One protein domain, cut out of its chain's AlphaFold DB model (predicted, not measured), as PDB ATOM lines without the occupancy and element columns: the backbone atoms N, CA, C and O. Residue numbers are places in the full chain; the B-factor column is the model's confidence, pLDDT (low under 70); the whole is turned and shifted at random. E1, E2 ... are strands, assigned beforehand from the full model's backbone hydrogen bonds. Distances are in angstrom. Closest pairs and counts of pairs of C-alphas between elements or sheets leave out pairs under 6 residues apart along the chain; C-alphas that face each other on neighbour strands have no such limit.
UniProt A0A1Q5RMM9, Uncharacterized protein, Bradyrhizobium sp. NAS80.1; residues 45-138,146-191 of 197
ATOM      1  N   GLY A  45     -45.840  37.796-121.218       86.38
ATOM      2  CA  GLY A  45     -47.237  38.186-121.307       86.38
ATOM      3  C   GLY A  45     -47.382  39.665-121.622       86.38
ATOM      4  O   GLY A  45     -46.539  40.486-121.258       86.38
ATOM      5  N   MET A  46     -48.484  40.000-122.285       87.38
ATOM      6  CA  MET A  46     -48.904  41.376-122.497       87.38
ATOM      7  C   MET A  46     -50.361  41.524-122.073       87.38
ATOM      8  O   MET A  46     -51.197  40.690-122.418       87.38
ATOM      9  N   VAL A  47     -50.657  42.604-121.360       83.69
ATOM     10  CA  VAL A  47     -52.017  43.021-121.021       83.69
ATOM     11  C   VAL A  47     -52.276  44.343-121.718       83.69
ATOM     12  O   VAL A  47     -51.482  45.271-121.593       83.69
ATOM     13  N   LEU A  48     -53.379  44.426-122.452       85.88
ATOM     14  CA  LEU A  48     -53.884  45.670-123.016       85.88
ATOM     15  C   LEU A  48     -55.249  45.943-122.398       85.88
ATOM     16  O   LEU A  48     -56.053  45.025-122.234       85.88
ATOM     17  N   GLY A  49     -55.512  47.195-122.061       84.75
ATOM     18  CA  GLY A  49     -56.775  47.598-121.465       84.75
ATOM     19  C   GLY A  49     -57.116  49.035-121.804       84.75
ATOM     20  O   GLY A  49     -56.242  49.859-122.069       84.75
ATOM     21  N   SER A  50     -58.407  49.334-121.773       86.44
ATOM     22  CA  SER A  50     -58.901  50.701-121.824       86.44
ATOM     23  C   SER A  50     -60.075  50.861-120.877       86.44
ATOM     24  O   SER A  50     -60.897  49.952-120.769       86.44
ATOM     25  N   GLY A  51     -60.174  52.016-120.237       85.94
ATOM     26  CA  GLY A  51     -61.283  52.377-119.369       85.94
ATOM     27  C   GLY A  51     -61.784  53.770-119.704       85.94
ATOM     28  O   GLY A  51     -61.010  54.634-120.116       85.94
ATOM     29  N   TYR A  52     -63.078  53.980-119.507       87.69
ATOM     30  CA  TYR A  52     -63.702  55.291-119.604       87.69
ATOM     31  C   TYR A  52     -64.431  55.571-118.298       87.69
ATOM     32  O   TYR A  52     -65.076  54.682-117.744       87.69
ATOM     33  N   ALA A  53     -64.320  56.801-117.821       86.69
ATOM     34  CA  ALA A  53     -65.064  57.298-116.678       86.69
ATOM     35  C   ALA A  53     -65.846  58.536-117.113       86.69
ATOM     36  O   ALA A  53     -65.320  59.379-117.837       86.69
ATOM     37  N   ASP A  54     -67.094  58.649-116.679       89.12
ATOM     38  CA  ASP A  54     -68.001  59.757-117.005       89.12
ATOM     39  C   ASP A  54     -68.594  60.426-115.755       89.12
ATOM     40  O   ASP A  54     -69.365  61.386-115.846       89.12
ATOM     41  N   ARG A  55     -68.268  59.900-114.571       85.88
ATOM     42  CA  ARG A  55     -68.842  60.348-113.308       85.88
ATOM     43  C   ARG A  55     -67.916  60.040-112.142       85.88
ATOM     44  O   ARG A  55     -67.258  59.004-112.107       85.88
ATOM     45  N   LEU A  56     -67.907  60.942-111.162       87.31
ATOM     46  CA  LEU A  56     -67.216  60.753-109.892       87.31
ATOM     47  C   LEU A  56     -68.215  60.311-108.823       87.31
ATOM     48  O   LEU A  56     -69.276  60.923-108.677       87.31
ATOM     49  N   TYR A  57     -67.856  59.278-108.068       86.19
ATOM     50  CA  TYR A  57     -68.634  58.782-106.939       86.19
ATOM     51  C   TYR A  57     -67.897  59.046-105.622       86.19
ATOM     52  O   TYR A  57     -66.678  58.920-105.548       86.19
ATOM     53  N   GLY A  58     -68.655  59.413-104.592       84.56
ATOM     54  CA  GLY A  58     -68.220  59.540-103.204       84.56
ATOM     55  C   GLY A  58     -69.335  59.023-102.298       84.56
ATOM     56  O   GLY A  58     -70.508  59.281-102.558       84.56
ATOM     57  N   ASP A  59     -68.991  58.224-101.290       85.06
ATOM     58  CA  ASP A  59     -69.960  57.583-100.387       85.06
ATOM     59  C   ASP A  59     -71.060  56.784-101.124       85.06
ATOM     60  O   ASP A  59     -72.231  56.766-100.743       85.06
ATOM     61  N   GLY A  60     -70.682  56.136-102.232       82.38
ATOM     62  CA  GLY A  60     -71.590  55.337-103.064       82.38
ATOM     63  C   GLY A  60     -72.599  56.152-103.881       82.38
ATOM     64  O   GLY A  60     -73.457  55.568-104.540       82.38
ATOM     65  N   GLN A  61     -72.508  57.482-103.872       87.81
ATOM     66  CA  GLN A  61     -73.380  58.376-104.630       87.81
ATOM     67  C   GLN A  61     -72.568  59.250-105.592       87.81
ATOM     68  O   GLN A  61     -71.398  59.531-105.332       87.81
ATOM     69  N   PRO A  62     -73.157  59.707-106.710       86.69
ATOM     70  CA  PRO A  62     -72.521  60.718-107.544       86.69
ATOM     71  C   PRO A  62     -72.185  61.963-106.721       86.69
ATOM     72  O   PRO A  62     -73.049  62.475-106.009       86.69
ATOM     73  N   VAL A  63     -70.959  62.474-106.843       89.38
ATOM     74  CA  VAL A  63     -70.563  63.713-106.163       89.38
ATOM     75  C   VAL A  63     -71.354  64.882-106.766       89.38
ATOM     76  O   VAL A  63     -71.204  65.163-107.961       89.38
ATOM     77  N   PRO A  64     -72.195  65.588-105.984       85.62
ATOM     78  CA  PRO A  64     -72.988  66.691-106.508       85.62
ATOM     79  C   PRO A  64     -72.092  67.803-107.063       85.62
ATOM     80  O   PRO A  64     -71.108  68.187-106.436       85.62
ATOM     81  N   ASN A  65     -72.457  68.346-108.227       87.38
ATOM     82  CA  ASN A  65     -71.753  69.439-108.913       87.38
ATOM     83  C   ASN A  65     -70.311  69.138-109.364       87.38
ATOM     84  O   ASN A  65     -69.628  70.054-109.820       87.38
ATOM     85  N   ALA A  66     -69.846  67.887-109.281       88.00
ATOM     86  CA  ALA A  66     -68.584  67.484-109.888       88.00
ATOM     87  C   ALA A  66     -68.818  67.035-111.335       88.00
ATOM     88  O   ALA A  66     -69.623  66.139-111.593       88.00
ATOM     89  N   THR A  67     -68.086  67.618-112.283       89.75
ATOM     90  CA  THR A  67     -67.992  67.069-113.643       89.75
ATOM     91  C   THR A  67     -66.681  66.321-113.760       89.75
ATOM     92  O   THR A  67     -65.621  66.924-113.623       89.75
ATOM     93  N   ALA A  68     -66.735  65.018-114.002       90.94
ATOM     94  CA  ALA A  68     -65.548  64.199-114.194       90.94
ATOM     95  C   ALA A  68     -65.688  63.416-115.491       90.94
ATOM     96  O   ALA A  68     -66.774  62.949-115.822       90.94
ATOM     97  N   GLY A  69     -64.596  63.290-116.224       90.06
ATOM     98  CA  GLY A  69     -64.566  62.534-117.460       90.06
ATOM     99  C   GLY A  69     -63.155  62.059-117.733       90.06
ATOM    100  O   GLY A  69     -62.193  62.748-117.417       90.06
ATOM    101  N   GLY A  70     -62.999  60.890-118.326       91.06
ATOM    102  CA  GLY A  70     -61.674  60.438-118.691       91.06
ATOM    103  C   GLY A  70     -61.670  59.193-119.544       91.06
ATOM    104  O   GLY A  70     -62.620  58.414-119.569       91.06
ATOM    105  N   SER A  71     -60.555  59.023-120.234       91.94
ATOM    106  CA  SER A  71     -60.190  57.801-120.931       91.94
ATOM    107  C   SER A  71     -58.782  57.426-120.508       91.94
ATOM    108  O   SER A  71     -57.893  58.275-120.459       91.94
ATOM    109  N   ILE A  72     -58.580  56.156-120.195       90.56
ATOM    110  CA  ILE A  72     -57.267  55.591-119.921       90.56
ATOM    111  C   ILE A  72     -57.048  54.415-120.852       90.56
ATOM    112  O   ILE A  72     -57.935  53.587-121.050       90.56
ATOM    113  N   TYR A  73     -55.851  54.344-121.402       91.06
ATOM    114  CA  TYR A  73     -55.340  53.219-122.156       91.06
ATOM    115  C   TYR A  73     -54.090  52.718-121.444       91.06
ATOM    116  O   TYR A  73     -53.252  53.495-120.983       91.06
ATOM    117  N   LEU A  74     -53.982  51.404-121.342       90.19
ATOM    118  CA  LEU A  74     -52.929  50.696-120.638       90.19
ATOM    119  C   LEU A  74     -52.377  49.629-121.573       90.19
ATOM    120  O   LEU A  74     -53.133  48.830-122.127       90.19
ATOM    121  N   GLY A  75     -51.056  49.567-121.671       89.56
ATOM    122  CA  GLY A  75     -50.351  48.372-122.107       89.56
ATOM    123  C   GLY A  75     -49.340  47.966-121.050       89.56
ATOM    124  O   GLY A  75     -48.619  48.815-120.547       89.56
ATOM    125  N   ALA A  76     -49.269  46.692-120.696       89.62
ATOM    126  CA  ALA A  76     -48.320  46.198-119.711       89.62
ATOM    127  C   ALA A  76     -47.615  44.953-120.228       89.62
ATOM    128  O   ALA A  76     -48.264  44.012-120.681       89.62
ATOM    129  N   LEU A  77     -46.288  44.950-120.146       91.56
ATOM    130  CA  LEU A  77     -45.449  43.817-120.523       91.56
ATOM    131  C   LEU A  77     -44.923  43.149-119.266       91.56
ATOM    132  O   LEU A  77     -44.453  43.831-118.356       91.56
ATOM    133  N   GLY A  78     -44.999  41.825-119.224       90.38
ATOM    134  CA  GLY A  78     -44.537  41.053-118.085       90.38
ATOM    135  C   GLY A  78     -43.772  39.803-118.474       90.38
ATOM    136  O   GLY A  78     -43.961  39.234-119.550       90.38
ATOM    137  N   VAL A  79     -42.906  39.383-117.560       93.75
ATOM    138  CA  VAL A  79     -42.142  38.141-117.635       93.75
ATOM    139  C   VAL A  79     -42.419  37.344-116.371       93.75
ATOM    140  O   VAL A  79     -42.316  37.872-115.263       93.75
ATOM    141  N   GLN A  80     -42.751  36.072-116.540       95.06
ATOM    142  CA  GLN A  80     -42.939  35.113-115.461       95.06
ATOM    143  C   GLN A  80     -41.929  33.979-115.599       95.06
ATOM    144  O   GLN A  80     -41.669  33.482-116.696       95.06
ATOM    145  N   TYR A  81     -41.392  33.550-114.462       97.06
ATOM    146  CA  TYR A  81     -40.591  32.344-114.354       97.06
ATOM    147  C   TYR A  81     -41.267  31.355-113.411       97.06
ATOM    148  O   TYR A  81     -41.532  31.677-112.251       97.06
ATOM    149  N   VAL A  82     -41.527  30.150-113.911       97.50
ATOM    150  CA  VAL A  82     -42.022  29.022-113.123       97.50
ATOM    151  C   VAL A  82     -40.858  28.087-112.825       97.50
ATOM    152  O   VAL A  82     -40.193  27.587-113.737       97.50
ATOM    153  N   TYR A  83     -40.615  27.842-111.542       97.81
ATOM    154  CA  TYR A  83     -39.452  27.088-111.091       97.81
ATOM    155  C   TYR A  83     -39.628  25.580-111.358       97.81
ATOM    156  O   TYR A  83     -40.730  25.049-111.224       97.81
ATOM    157  N   PRO A  84     -38.544  24.849-111.691       97.69
ATOM    158  CA  PRO A  84     -38.598  23.414-111.991       97.69
ATOM    159  C   PRO A  84     -38.694  22.518-110.749       97.69
ATOM    160  O   PRO A  84     -38.722  21.296-110.875       97.69
ATOM    161  N   PHE A  85     -38.715  23.103-109.552       96.94
ATOM    162  CA  PHE A  85     -38.846  22.386-108.290       96.94
ATOM    163  C   PHE A  85     -40.189  22.687-107.626       96.94
ATOM    164  O   PHE A  85     -40.818  23.717-107.871       96.94
ATOM    165  N   GLN A  86     -40.600  21.784-106.742       97.00
ATOM    166  CA  GLN A  86     -41.803  21.940-105.938       97.00
ATOM    167  C   GLN A  86     -41.456  22.203-104.478       97.00
ATOM    168  O   GLN A  86     -40.467  21.696-103.950       97.00
ATOM    169  N   VAL A  87     -42.329  22.943-103.804       97.12
ATOM    170  CA  VAL A  87     -42.293  23.159-102.355       97.12
ATOM    171  C   VAL A  87     -43.612  22.647-101.792       97.12
ATOM    172  O   VAL A  87     -44.673  23.053-102.253       97.12
ATOM    173  N   LEU A  88     -43.580  21.713-100.836       96.38
ATOM    174  CA  LEU A  88     -44.791  21.108-100.242       96.38
ATOM    175  C   LEU A  88     -45.783  20.522-101.280       96.38
ATOM    176  O   LEU A  88     -47.005  20.505-101.073       96.38
ATOM    177  N   GLY A  89     -45.253  20.042-102.410       95.06
ATOM    178  CA  GLY A  89     -46.026  19.503-103.534       95.06
ATOM    179  C   GLY A  89     -46.758  20.556-104.373       95.06
ATOM    180  O   GLY A  89     -47.653  20.198-105.130       95.06
ATOM    181  N   GLY A  90     -46.429  21.839-104.211       95.88
ATOM    182  CA  GLY A  90     -46.905  22.924-105.066       95.88
ATOM    183  C   GLY A  90     -45.783  23.526-105.909       95.88
ATOM    184  O   GLY A  90     -44.604  23.439-105.561       95.88
ATOM    185  N   THR A  91     -46.170  24.132-107.022       96.81
ATOM    186  CA  THR A  91     -45.301  24.838-107.964       96.81
ATOM    187  C   THR A  91     -45.045  26.255-107.474       96.81
ATOM    188  O   THR A  91     -45.959  26.900-106.959       96.81
ATOM    189  N   ILE A  92     -43.820  26.748-107.658       97.94
ATOM    190  CA  ILE A  92     -43.456  28.135-107.365       97.94
ATOM    191  C   ILE A  92     -43.324  28.928-108.667       97.94
ATOM    192  O   ILE A  92     -42.838  28.393-109.667       97.94
ATOM    193  N   ALA A  93     -43.695  30.206-108.647       96.38
ATOM    194  CA  ALA A  93     -43.398  31.156-109.713       96.38
ATOM    195  C   ALA A  93     -43.074  32.553-109.169       96.38
ATOM    196  O   ALA A  93     -43.435  32.890-108.042       96.38
ATOM    197  N   SER A  94     -42.412  33.358-109.996       96.12
ATOM    198  CA  SER A  94     -42.216  34.793-109.786       96.12
ATOM    199  C   SER A  94     -42.537  35.534-111.081       96.12
ATOM    200  O   SER A  94     -42.221  35.044-112.166       96.12
ATOM    201  N   THR A  95     -43.130  36.721-110.979       93.44
ATOM    202  CA  THR A  95     -43.520  37.540-112.136       93.44
ATOM    203  C   THR A  95     -43.130  38.992-111.918       93.44
ATOM    204  O   THR A  95     -43.258  39.506-110.811       93.44
ATOM    205  N   ILE A  96     -42.715  39.674-112.980       94.88
ATOM    206  CA  ILE A  96     -42.566  41.131-113.026       94.88
ATOM    207  C   ILE A  96     -43.334  41.674-114.226       94.88
ATOM    208  O   ILE A  96     -43.346  41.050-115.285       94.88
ATOM    209  N   GLN A  97     -43.976  42.826-114.069       92.81
ATOM    210  CA  GLN A  97     -44.753  43.490-115.101       92.81
ATOM    211  C   GLN A  97     -44.591  45.004-114.994       92.81
ATOM    212  O   GLN A  97     -44.704  45.585-113.915       92.81
ATOM    213  N   VAL A  98     -44.351  45.646-116.133       94.12
ATOM    214  CA  VAL A  98     -44.214  47.099-116.231       94.12
ATOM    215  C   VAL A  98     -45.312  47.633-117.151       94.12
ATOM    216  O   VAL A  98     -45.364  47.249-118.326       94.12
ATOM    217  N   PRO A  99     -46.205  48.495-116.642       92.50
ATOM    218  CA  PRO A  99     -47.223  49.145-117.446       92.50
ATOM    219  C   PRO A  99     -46.715  50.448-118.073       92.50
ATOM    220  O   PRO A  99     -45.925  51.185-117.491       92.50
ATOM    221  N   TYR A 100     -47.246  50.772-119.242       94.88
ATOM    222  CA  TYR A 100     -47.270  52.099-119.830       94.88
ATOM    223  C   TYR A 100     -48.729  52.523-119.963       94.88
ATOM    224  O   TYR A 100     -49.561  51.781-120.493       94.88
ATOM    225  N   GLN A 101     -49.044  53.709-119.466       93.50
ATOM    226  CA  GLN A 101     -50.392  54.255-119.476       93.50
ATOM    227  C   GLN A 101     -50.401  55.572-120.228       93.50
ATOM    228  O   GLN A 101     -49.427  56.326-120.194       93.50
ATOM    229  N   PHE A 102     -51.506  55.857-120.898       95.19
ATOM    230  CA  PHE A 102     -51.765  57.156-121.493       95.19
ATOM    231  C   PHE A 102     -53.261  57.417-121.550       95.19
ATOM    232  O   PHE A 102     -54.069  56.490-121.602       95.19
ATOM    233  N   GLY A 103     -53.641  58.683-121.548       95.19
ATOM    234  CA  GLY A 103     -55.046  59.026-121.539       95.19
ATOM    235  C   GLY A 103     -55.307  60.499-121.326       95.19
ATOM    236  O   GLY A 103     -54.422  61.352-121.421       95.19
ATOM    237  N   HIS A 104     -56.567  60.770-121.035       95.31
ATOM    238  CA  HIS A 104     -57.103  62.089-120.767       95.31
ATOM    239  C   HIS A 104     -57.990  62.019-119.534       95.31
ATOM    240  O   HIS A 104     -58.769  61.077-119.390       95.31
ATOM    241  N   PHE A 105     -57.874  63.002-118.649       94.12
ATOM    242  CA  PHE A 105     -58.729  63.121-117.479       94.12
ATOM    243  C   PHE A 105     -59.143  64.575-117.272       94.12
ATOM    244  O   PHE A 105     -58.329  65.499-117.353       94.12
ATOM    245  N   SER A 106     -60.420  64.780-116.993       94.00
ATOM    246  CA  SER A 106     -61.013  66.058-116.655       94.00
ATOM    247  C   SER A 106     -61.751  65.965-115.328       94.00
ATOM    248  O   SER A 106     -62.454  64.998-115.034       94.00
ATOM    249  N   LEU A 107     -61.572  67.001-114.517       92.75
ATOM    250  CA  LEU A 107     -62.263  67.200-113.257       92.75
ATOM    251  C   LEU A 107     -62.588  68.687-113.117       92.75
ATOM    252  O   LEU A 107     -61.701  69.537-113.009       92.75
ATOM    253  N   ASN A 108     -63.878  69.000-113.101       92.25
ATOM    254  CA  ASN A 108     -64.419  70.353-113.089       92.25
ATOM    255  C   ASN A 108     -63.833  71.198-114.234       92.25
ATOM    256  O   ASN A 108     -64.028  70.883-115.404       92.25
ATOM    257  N   GLN A 109     -63.109  72.268-113.905       92.56
ATOM    258  CA  GLN A 109     -62.523  73.197-114.879       92.56
ATOM    259  C   GLN A 109     -61.133  72.765-115.370       92.56
ATOM    260  O   GLN A 109     -60.546  73.439-116.215       92.56
ATOM    261  N   ARG A 110     -60.582  71.672-114.834       94.12
ATOM    262  CA  ARG A 110     -59.238  71.199-115.161       94.12
ATOM    263  C   ARG A 110     -59.323  69.962-116.045       94.12
ATOM    264  O   ARG A 110     -60.144  69.081-115.814       94.12
ATOM    265  N   SER A 111     -58.492  69.919-117.077       95.12
ATOM    266  CA  SER A 111     -58.532  68.907-118.131       95.12
ATOM    267  C   SER A 111     -57.119  68.687-118.645       95.12
ATOM    268  O   SER A 111     -56.477  69.642-119.081       95.12
ATOM    269  N   GLU A 112     -56.612  67.462-118.542       96.25
ATOM    270  CA  GLU A 112     -55.203  67.154-118.790       96.25
ATOM    271  C   GLU A 112     -55.028  65.813-119.492       96.25
ATOM    272  O   GLU A 112     -55.759  64.853-119.253       96.25
ATOM    273  N   TYR A 113     -54.014  65.751-120.352       96.12
ATOM    274  CA  TYR A 113     -53.498  64.496-120.876       96.12
ATOM    275  C   TYR A 113     -52.355  64.014-119.996       96.12
ATOM    276  O   TYR A 113     -51.552  64.813-119.510       96.12
ATOM    277  N   PHE A 114     -52.252  62.702-119.841       93.81
ATOM    278  CA  PHE A 114     -51.163  62.063-119.121       93.81
ATOM    279  C   PHE A 114     -50.618  60.906-119.950       93.81
ATOM    280  O   PHE A 114     -51.336  60.282-120.733       93.81
ATOM    281  N   SER A 115     -49.328  60.630-119.791       96.19
ATOM    282  CA  SER A 115     -48.707  59.426-120.330       96.19
ATOM    283  C   SER A 115     -47.409  59.116-119.601       96.19
ATOM    284  O   SER A 115     -46.762  60.026-119.081       96.19
ATOM    285  N   GLY A 116     -47.024  57.845-119.570       96.06
ATOM    286  CA  GLY A 116     -45.755  57.419-118.999       96.06
ATOM    287  C   GLY A 116     -45.782  55.981-118.508       96.06
ATOM    288  O   GLY A 116     -46.805  55.295-118.559       96.06
ATOM    289  N   LEU A 117     -44.631  55.532-118.012       96.00
ATOM    290  CA  LEU A 117     -44.536  54.266-117.296       96.00
ATOM    291  C   LEU A 117     -45.334  54.362-116.000       96.00
ATOM    292  O   LEU A 117     -45.180  55.331-115.260       96.00
ATOM    293  N   GLY A 118     -46.165  53.365-115.730       93.25
ATOM    294  CA  GLY A 118     -46.750  53.184-114.411       93.25
ATOM    295  C   GLY A 118     -45.808  52.415-113.488       93.25
ATOM    296  O   GLY A 118     -44.685  52.053-113.852       93.25
ATOM    297  N   ASP A 119     -46.274  52.184-112.270       93.81
ATOM    298  CA  ASP A 119     -45.497  51.477-111.259       93.81
ATOM    299  C   ASP A 119     -45.291  50.003-111.625       93.81
ATOM    300  O   ASP A 119     -46.173  49.346-112.183       93.81
ATOM    301  N   THR A 120     -44.113  49.471-111.300       94.19
ATOM    302  CA  THR A 120     -43.785  48.069-111.569       94.19
ATOM    303  C   THR A 120     -44.585  47.171-110.636       94.19
ATOM    304  O   THR A 120     -44.456  47.280-109.417       94.19
ATOM    305  N   TYR A 121     -45.352  46.242-111.198       91.88
ATOM    306  CA  TYR A 121     -45.994  45.161-110.460       91.88
ATOM    307  C   TYR A 121     -45.073  43.939-110.444       91.88
ATOM    308  O   TYR A 121     -44.561  43.524-111.481       91.88
ATOM    309  N   ALA A 122     -44.866  43.333-109.282       91.94
ATOM    310  CA  ALA A 122     -44.098  42.106-109.148       91.94
ATOM    311  C   ALA A 122     -44.823  41.116-108.239       91.94
ATOM    312  O   ALA A 122     -45.033  41.391-107.063       91.94
ATOM    313  N   GLU A 123     -45.158  39.939-108.758       92.12
ATOM    314  CA  GLU A 123     -45.514  38.784-107.934       92.12
ATOM    315  C   GLU A 123     -44.197  38.137-107.501       92.12
ATOM    316  O   GLU A 123     -43.607  37.349-108.241       92.12
ATOM    317  N   LEU A 124     -43.676  38.547-106.340       94.12
ATOM    318  CA  LEU A 124     -42.351  38.125-105.876       94.12
ATOM    319  C   LEU A 124     -42.282  36.610-105.724       94.12
ATOM    320  O   LEU A 124     -41.304  35.977-106.124       94.12
ATOM    321  N   ILE A 125     -43.340  36.038-105.159       95.31
ATOM    322  CA  ILE A 125     -43.500  34.601-105.027       95.31
ATOM    323  C   ILE A 125     -44.977  34.235-105.114       95.31
ATOM    324  O   ILE A 125     -45.818  34.806-104.420       95.31
ATOM    325  N   ALA A 126     -45.270  33.239-105.934       95.56
ATOM    326  CA  ALA A 126     -46.523  32.514-105.944       95.56
ATOM    327  C   ALA A 126     -46.251  31.040-105.693       95.56
ATOM    328  O   ALA A 126     -45.325  30.470-106.260       95.56
ATOM    329  N   TRP A 127     -47.086  30.423-104.869       97.25
ATOM    330  CA  TRP A 127     -47.150  28.992-104.649       97.25
ATOM    331  C   TRP A 127     -48.527  28.499-105.071       97.25
ATOM    332  O   TRP A 127     -49.533  28.979-104.553       97.25
ATOM    333  N   SER A 128     -48.581  27.553-106.001       95.75
ATOM    334  CA  SER A 128     -49.822  26.953-106.492       95.75
ATOM    335  C   SER A 128     -49.817  25.449-106.274       95.75
ATOM    336  O   SER A 128     -48.826  24.776-106.557       95.75
ATOM    337  N   LYS A 129     -50.932  24.902-105.791       95.81
ATOM    338  CA  LYS A 129     -51.096  23.467-105.576       95.81
ATOM    339  C   LYS A 129     -52.459  22.989-106.046       95.81
ATOM    340  O   LYS A 129     -53.498  23.476-105.603       95.81
ATOM    341  N   TYR A 130     -52.431  21.971-106.893       94.12
ATOM    342  CA  TYR A 130     -53.604  21.183-107.234       94.12
ATOM    343  C   TYR A 130     -53.899  20.186-106.106       94.12
ATOM    344  O   TYR A 130     -53.014  19.454-105.662       94.12
ATOM    345  N   LEU A 131     -55.137  20.183-105.620       93.81
ATOM    346  CA  LEU A 131     -55.593  19.357-104.499       93.81
ATOM    347  C   LEU A 131     -56.369  18.112-104.947       93.81
ATOM    348  O   LEU A 131     -56.706  17.281-104.108       93.81
ATOM    349  N   GLY A 132     -56.618  17.958-106.248       89.88
ATOM    350  CA  GLY A 132     -57.328  16.809-106.802       89.88
ATOM    351  C   GLY A 132     -58.747  17.130-107.286       89.88
ATOM    352  O   GLY A 132     -59.266  18.226-107.042       89.88
ATOM    353  N   PRO A 133     -59.401  16.158-107.945       88.75
ATOM    354  CA  PRO A 133     -60.771  16.258-108.445       88.75
ATOM    355  C   PRO A 133     -61.781  15.999-107.314       88.75
ATOM    356  O   PRO A 133     -62.629  15.114-107.395       88.75
ATOM    357  N   ILE A 134     -61.640  16.724-106.201       84.12
ATOM    358  CA  ILE A 134     -62.458  16.525-105.000       84.12
ATOM    359  C   ILE A 134     -63.927  16.758-105.357       84.12
ATOM    360  O   ILE A 134     -64.295  17.878-105.687       84.12
ATOM    361  N   GLY A 135     -64.754  15.713-105.259       79.56
ATOM    362  CA  GLY A 135     -66.193  15.804-105.522       79.56
ATOM    363  C   GLY A 135     -66.583  15.826-107.003       79.56
ATOM    364  O   GLY A 135     -67.706  16.212-107.306       79.56
ATOM    365  N   ILE A 136     -65.690  15.420-107.912       79.69
ATOM    366  CA  ILE A 136     -65.939  15.411-109.360       79.69
ATOM    367  C   ILE A 136     -65.797  13.992-109.912       79.69
ATOM    368  O   ILE A 136     -64.791  13.327-109.660       79.69
ATOM    369  N   ASP A 137     -66.761  13.561-110.729       78.81
ATOM    370  CA  ASP A 137     -66.561  12.424-111.626       78.81
ATOM    371  C   ASP A 137     -65.753  12.855-112.860       78.81
ATOM    372  O   ASP A 137     -66.211  13.630-113.700       78.81
ATOM    373  N   THR A 138     -64.528  12.350-112.979       74.81
ATOM    374  CA  THR A 138     -63.646  12.641-114.116       74.81
ATOM    375  C   THR A 138     -63.862  11.699-115.302       74.81
ATOM    376  O   THR A 138     -63.092  11.763-116.257       74.81
ATOM    377  N   ALA A 146     -56.742  21.970-120.966       68.88
ATOM    378  CA  ALA A 146     -55.594  22.853-120.731       68.88
ATOM    379  C   ALA A 146     -55.271  23.074-119.237       68.88
ATOM    380  O   ALA A 146     -54.195  23.560-118.905       68.88
ATOM    381  N   ALA A 147     -56.206  22.748-118.343       77.06
ATOM    382  CA  ALA A 147     -56.030  22.759-116.897       77.06
ATOM    383  C   ALA A 147     -56.710  21.514-116.303       77.06
ATOM    384  O   ALA A 147     -57.736  21.085-116.843       77.06
ATOM    385  N   PRO A 148     -56.174  20.928-115.218       82.44
ATOM    386  CA  PRO A 148     -56.777  19.755-114.598       82.44
ATOM    387  C   PRO A 148     -58.125  20.102-113.951       82.44
ATOM    388  O   PRO A 148     -58.285  21.166-113.355       82.44
ATOM    389  N   TYR A 149     -59.090  19.185-114.043       86.69
ATOM    390  CA  TYR A 149     -60.362  19.289-113.324       86.69
ATOM    391  C   TYR A 149     -60.151  19.086-111.827       86.69
ATOM    392  O   TYR A 149     -59.381  18.219-111.425       86.69
ATOM    393  N   GLY A 150     -60.841  19.851-110.990       89.00
ATOM    394  CA  GLY A 150     -60.700  19.815-109.541       89.00
ATOM    395  C   GLY A 150     -60.340  21.157-108.940       89.00
ATOM    396  O   GLY A 150     -60.500  22.208-109.563       89.00
ATOM    397  N   LEU A 151     -59.865  21.098-107.699       91.62
ATOM    398  CA  LEU A 151     -59.523  22.267-106.903       91.62
ATOM    399  C   LEU A 151     -58.033  22.585-107.011       91.62
ATOM    400  O   LEU A 151     -57.184  21.740-106.731       91.62
ATOM    401  N   THR A 152     -57.723  23.837-107.322       93.25
ATOM    402  CA  THR A 152     -56.379  24.409-107.229       93.25
ATOM    403  C   THR A 152     -56.407  25.622-106.316       93.25
ATOM    404  O   THR A 152     -57.300  26.465-106.420       93.25
ATOM    405  N   ILE A 153     -55.423  25.710-105.427       94.81
ATOM    406  CA  ILE A 153     -55.189  26.857-104.548       94.81
ATOM    407  C   ILE A 153     -53.894  27.553-104.958       94.81
ATOM    408  O   ILE A 153     -52.912  26.887-105.280       94.81
ATOM    409  N   LYS A 154     -53.875  28.885-104.899       94.38
ATOM    410  CA  LYS A 154     -52.662  29.694-105.009       94.38
ATOM    411  C   LYS A 154     -52.551  30.643-103.830       94.38
ATOM    412  O   LYS A 154     -53.534  31.274-103.457       94.38
ATOM    413  N   LEU A 155     -51.350  30.752-103.286       95.25
ATOM    414  CA  LEU A 155     -50.937  31.786-102.348       95.25
ATOM    415  C   LEU A 155     -49.873  32.619-103.043       95.25
ATOM    416  O   LEU A 155     -48.939  32.050-103.603       95.25
ATOM    417  N   ALA A 156     -49.988  33.937-103.014       92.88
ATOM    418  CA  ALA A 156     -48.969  34.791-103.596       92.88
ATOM    419  C   ALA A 156     -48.724  36.032-102.750       92.88
ATOM    420  O   ALA A 156     -49.607  36.524-102.047       92.88
ATOM    421  N   TYR A 157     -47.499  36.529-102.835       94.00
ATOM    422  CA  TYR A 157     -47.114  37.814-102.292       94.00
ATOM    423  C   TYR A 157     -46.600  38.685-103.427       94.00
ATOM    424  O   TYR A 157     -45.552  38.409-104.019       94.00
ATOM    425  N   SER A 158     -47.360  39.736-103.710       92.75
ATOM    426  CA  SER A 158     -47.045  40.695-104.754       92.75
ATOM    427  C   SER A 158     -46.729  42.060-104.170       92.75
ATOM    428  O   SER A 158     -47.095  42.391-103.040       92.75
ATOM    429  N   MET A 159     -46.052  42.869-104.969       93.06
ATOM    430  CA  MET A 159     -45.745  44.250-104.669       93.06
ATOM    431  C   MET A 159     -45.993  45.130-105.883       93.06
ATOM    432  O   MET A 159     -45.800  44.702-107.019       93.06
ATOM    433  N   ILE A 160     -46.358  46.381-105.626       93.19
ATOM    434  CA  ILE A 160     -46.218  47.458-106.606       93.19
ATOM    435  C   ILE A 160     -45.122  48.379-106.083       93.19
ATOM    436  O   ILE A 160     -45.184  48.847-104.942       93.19
ATOM    437  N   VAL A 161     -44.091  48.578-106.898       94.94
ATOM    438  CA  VAL A 161     -42.911  49.387-106.580       94.94
ATOM    439  C   VAL A 161     -43.034  50.726-107.309       94.94
ATOM    440  O   VAL A 161     -43.279  50.707-108.519       94.94
ATOM    441  N   PRO A 162     -42.831  51.872-106.626       95.38
ATOM    442  CA  PRO A 162     -43.046  53.210-107.176       95.38
ATOM    443  C   PRO A 162     -41.961  53.627-108.183       95.38
ATOM    444  O   PRO A 162     -41.148  54.512-107.933       95.38
ATOM    445  N   THR A 163     -41.912  52.943-109.320       96.56
ATOM    446  CA  THR A 163     -40.978  53.208-110.424       96.56
ATOM    447  C   THR A 163     -41.605  54.049-111.532       96.56
ATOM    448  O   THR A 163     -40.911  54.402-112.484       96.56
ATOM    449  N   GLY A 164     -42.917  54.293-111.467       94.88
ATOM    450  CA  GLY A 164     -43.663  54.992-112.501       94.88
ATOM    451  C   GLY A 164     -43.457  56.505-112.484       94.88
ATOM    452  O   GLY A 164     -42.941  57.094-111.534       94.88
ATOM    453  N   ALA A 165     -43.908  57.155-113.553       95.19
ATOM    454  CA  ALA A 165     -43.944  58.603-113.657       95.19
ATOM    455  C   ALA A 165     -44.983  59.174-112.684       95.19
ATOM    456  O   ALA A 165     -46.181  58.907-112.809       95.19
ATOM    457  N   TYR A 166     -44.519  59.985-111.737       94.69
ATOM    458  CA  TYR A 166     -45.346  60.607-110.710       94.69
ATOM    459  C   TYR A 166     -45.155  62.124-110.691       94.69
ATOM    460  O   TYR A 166     -44.047  62.634-110.856       94.69
ATOM    461  N   SER A 167     -46.248  62.843-110.461       93.25
ATOM    462  CA  SER A 167     -46.277  64.294-110.326       93.25
ATOM    463  C   SER A 167     -47.373  64.715-109.355       93.25
ATOM    464  O   SER A 167     -48.540  64.378-109.524       93.25
ATOM    465  N   THR A 168     -47.018  65.536-108.370       92.00
ATOM    466  CA  THR A 168     -47.988  66.133-107.439       92.00
ATOM    467  C   THR A 168     -48.808  67.250-108.076       92.00
ATOM    468  O   THR A 168     -49.741  67.763-107.462       92.00
ATOM    469  N   THR A 169     -48.431  67.690-109.278       92.44
ATOM    470  CA  THR A 169     -49.060  68.822-109.953       92.44
ATOM    471  C   THR A 169     -49.957  68.401-111.096       92.44
ATOM    472  O   THR A 169     -50.528  69.297-111.694       92.44
ATOM    473  N   GLN A 170     -50.081  67.116-111.434       89.81
ATOM    474  CA  GLN A 170     -50.983  66.606-112.480       89.81
ATOM    475  C   GLN A 170     -52.288  66.086-111.864       89.81
ATOM    476  O   GLN A 170     -52.304  65.688-110.701       89.81
ATOM    477  N   LEU A 171     -53.395  66.121-112.615       89.31
ATOM    478  CA  LEU A 171     -54.672  65.548-112.156       89.31
ATOM    479  C   LEU A 171     -54.600  64.031-111.973       89.31
ATOM    480  O   LEU A 171     -55.215  63.489-111.060       89.31
ATOM    481  N   LEU A 172     -53.887  63.366-112.878       89.50
ATOM    482  CA  LEU A 172     -53.726  61.922-112.914       89.50
ATOM    483  C   LEU A 172     -52.315  61.602-113.399       89.50
ATOM    484  O   LEU A 172     -51.810  62.243-114.323       89.50
ATOM    485  N   THR A 173     -51.686  60.613-112.774       92.19
ATOM    486  CA  THR A 173     -50.320  60.182-113.076       92.19
ATOM    487  C   THR A 173     -50.277  58.664-113.209       92.19
ATOM    488  O   THR A 173     -50.958  57.986-112.442       92.19
ATOM    489  N   PRO A 174     -49.480  58.108-114.141       91.81
ATOM    490  CA  PRO A 174     -49.335  56.657-114.271       91.81
ATOM    491  C   PRO A 174     -48.765  55.953-113.029       91.81
ATOM    492  O   PRO A 174     -49.130  54.815-112.735       91.81
ATOM    493  N   GLY A 175     -47.814  56.592-112.342       91.00
ATOM    494  CA  GLY A 175     -47.241  56.116-111.083       91.00
ATOM    495  C   GLY A 175     -47.896  56.779-109.877       91.00
ATOM    496  O   GLY A 175     -48.484  57.856-109.991       91.00
ATOM    497  N   HIS A 176     -47.753  56.157-108.709       87.69
ATOM    498  CA  HIS A 176     -48.417  56.572-107.469       87.69
ATOM    499  C   HIS A 176     -47.451  57.038-106.379       87.69
ATOM    500  O   HIS A 176     -47.891  57.636-105.400       87.69
ATOM    501  N   ASN A 177     -46.146  56.772-106.529       94.00
ATOM    502  CA  ASN A 177     -45.116  57.088-105.532       94.00
ATOM    503  C   ASN A 177     -45.379  56.469-104.139       94.00
ATOM    504  O   ASN A 177     -45.039  57.038-103.103       94.00
ATOM    505  N   VAL A 178     -46.001  55.288-104.113       91.31
ATOM    506  CA  VAL A 178     -46.298  54.518-102.901       91.31
ATOM    507  C   VAL A 178     -45.982  53.043-103.152       91.31
ATOM    508  O   VAL A 178     -46.135  52.550-104.268       91.31
ATOM    509  N   TYR A 179     -45.530  52.338-102.114       90.81
ATOM    510  CA  TYR A 179     -45.391  50.884-102.145       90.81
ATOM    511  C   TYR A 179     -46.714  50.204-101.811       90.81
ATOM    512  O   TYR A 179     -47.356  50.544-100.816       90.81
ATOM    513  N   PHE A 180     -47.053  49.173-102.574       88.75
ATOM    514  CA  PHE A 180     -48.155  48.276-102.247       88.75
ATOM    515  C   PHE A 180     -47.593  46.917-101.872       88.75
ATOM    516  O   PHE A 180     -46.702  46.405-102.548       88.75
ATOM    517  N   PHE A 181     -48.136  46.333-100.810       89.62
ATOM    518  CA  PHE A 181     -47.848  44.970-100.383       89.62
ATOM    519  C   PHE A 181     -49.148  44.178-100.461       89.62
ATOM    520  O   PHE A 181     -50.127  44.528 -99.802       89.62
ATOM    521  N   ILE A 182     -49.166  43.144-101.293       86.31
ATOM    522  CA  ILE A 182     -50.398  42.519-101.774       86.31
ATOM    523  C   ILE A 182     -50.312  41.014-101.494       86.31
ATOM    524  O   ILE A 182     -49.921  40.233-102.367       86.31
ATOM    525  N   PRO A 183     -50.626  40.570-100.263       90.31
ATOM    526  CA  PRO A 183     -50.863  39.159-100.015       90.31
ATOM    527  C   PRO A 183     -52.161  38.745-100.716       90.31
ATOM    528  O   PRO A 183     -53.182  39.421-100.603       90.31
ATOM    529  N   SER A 184     -52.136  37.626-101.433       87.62
ATOM    530  CA  SER A 184     -53.307  37.119-102.144       87.62
ATOM    531  C   SER A 184     -53.459  35.613-101.993       87.62
ATOM    532  O   SER A 184     -52.493  34.860-101.845       87.62
ATOM    533  N   ILE A 185     -54.717  35.187-102.034       92.25
ATOM    534  CA  ILE A 185     -55.124  33.793-102.088       92.25
ATOM    535  C   ILE A 185     -56.151  33.646-103.205       92.25
ATOM    536  O   ILE A 185     -57.069  34.455-103.318       92.25
ATOM    537  N   ALA A 186     -55.990  32.623-104.033       90.75
ATOM    538  CA  ALA A 186     -56.920  32.310-105.106       90.75
ATOM    539  C   ALA A 186     -57.321  30.840-105.042       90.75
ATOM    540  O   ALA A 186     -56.500  29.964-104.767       90.75
ATOM    541  N   PHE A 187     -58.584  30.583-105.362       91.31
ATOM    542  CA  PHE A 187     -59.134  29.247-105.520       91.31
ATOM    543  C   PHE A 187     -59.681  29.127-106.936       91.31
ATOM    544  O   PHE A 187     -60.363  30.022-107.432       91.31
ATOM    545  N   SER A 188     -59.374  28.031-107.612       89.12
ATOM    546  CA  SER A 188     -59.967  27.709-108.905       89.12
ATOM    547  C   SER A 188     -60.488  26.286-108.858       89.12
ATOM    548  O   SER A 188     -59.714  25.351-108.665       89.12
ATOM    549  N   TYR A 189     -61.798  26.139-109.028       88.25
ATOM    550  CA  TYR A 189     -62.473  24.853-109.100       88.25
ATOM    551  C   TYR A 189     -63.001  24.655-110.518       88.25
ATOM    552  O   TYR A 189     -63.796  25.462-110.994       88.25
ATOM    553  N   LEU A 190     -62.497  23.637-111.215       85.50
ATOM    554  CA  LEU A 190     -62.850  23.355-112.605       85.50
ATOM    555  C   LEU A 190     -63.559  22.003-112.694       85.50
ATOM    556  O   LEU A 190     -62.969  20.989-112.337       85.50
ATOM    557  N   THR A 191     -64.784  21.973-113.209       84.75
ATOM    558  CA  THR A 191     -65.547  20.740-113.460       84.75
ATOM    559  C   THR A 191     -65.524  20.372-114.946       84.75
ATOM    560  O   THR A 191     -65.370  21.263-115.788       84.75
TER     561      THR A 191
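This is residues 45 to 138 and 146 to 191 of the 197 residues of an uncharacterized protein of Bradyrhizobium sp. NAS80.1 (UniProt A0A1Q5RMM9). The printed part is one long, twisted sheet, bent like an open trough and not closed into a barrel: its edge strands E1 and E7 are apart. The long hairpin of E2 and E3 makes the spine; E1 and E4 pair with one half of it, while E5, E6 and E7 continue the sheet side by side from the other half of E3. You have 140 residues with no named helix and seven named strands, E1 to E7 in chain order, in a branched sheet whose neighbour pairs are antiparallel. The class is all strand, and the whole is loose, with a radius of gyration of the C-alphas of 19.8 A and spans of 59 by 32 by 24 A.

Start at E1, residues 45 to 53, an edge strand and the antiparallel neighbour of E2, residues 68 to 87; N 49 and O 74 are 2.9 A apart, within hydrogen-bond range. On the other side of E2 is E3, residues 90 to 107, with N 81 and O 94 at 2.9 A. E2 bends by 95 degrees at residue 84, and E3 by 70 degrees at residue 104. E4, residues 110 to 117, completes a meander of E1 to E4, each strand the antiparallel neighbour of the one before; look for N 105 and O 112 at 2.9 A. E4 runs on into E5, residues 120 to 132, across a break of 2 residues, at 68 degrees. E4 and E5 lie on one side of E3, beside its residues 99 to 107 and 90 to 98, and E2 on the other side. E3 and E5 are antiparallel neighbours, with N 93 and O 126 within hydrogen-bond range at 2.9 A. Next comes E6, residues 150 to 161, where N 127 and O 155 are 2.8 A apart, and then the edge strand E7, residues 180 to 190, in a hairpin with E6, where N 156 and O 184 are 2.9 A apart.

Find C-alpha 45 at (-47.237, 38.186, -121.307); from there E1 runs 26.5 A to C-alpha 53. E2 covers 48.6 A, and E3 runs 47.6 A from C-alpha 90 at (-46.905, 22.924, -105.066). E4 covers 22.5 A, E5 34.4 A and E6 34.6 A. E7 runs 30.7 A to C-alpha 190 at (-62.850, 23.355, -112.605).

The C-alphas of Gln 109 and Asp 137 are the two farthest apart, at 61.0 A. Residues 139 to 145 are not printed, and C-alphas 138 and 146 are 14.6 A apart across this cut, which falls in the link E5 to E6. The links E1 to E2, 14 residues, and E6 to E7, 18 residues, are long. The mean pLDDT of the printed part is 91.1, and residue 146 is the one under 70.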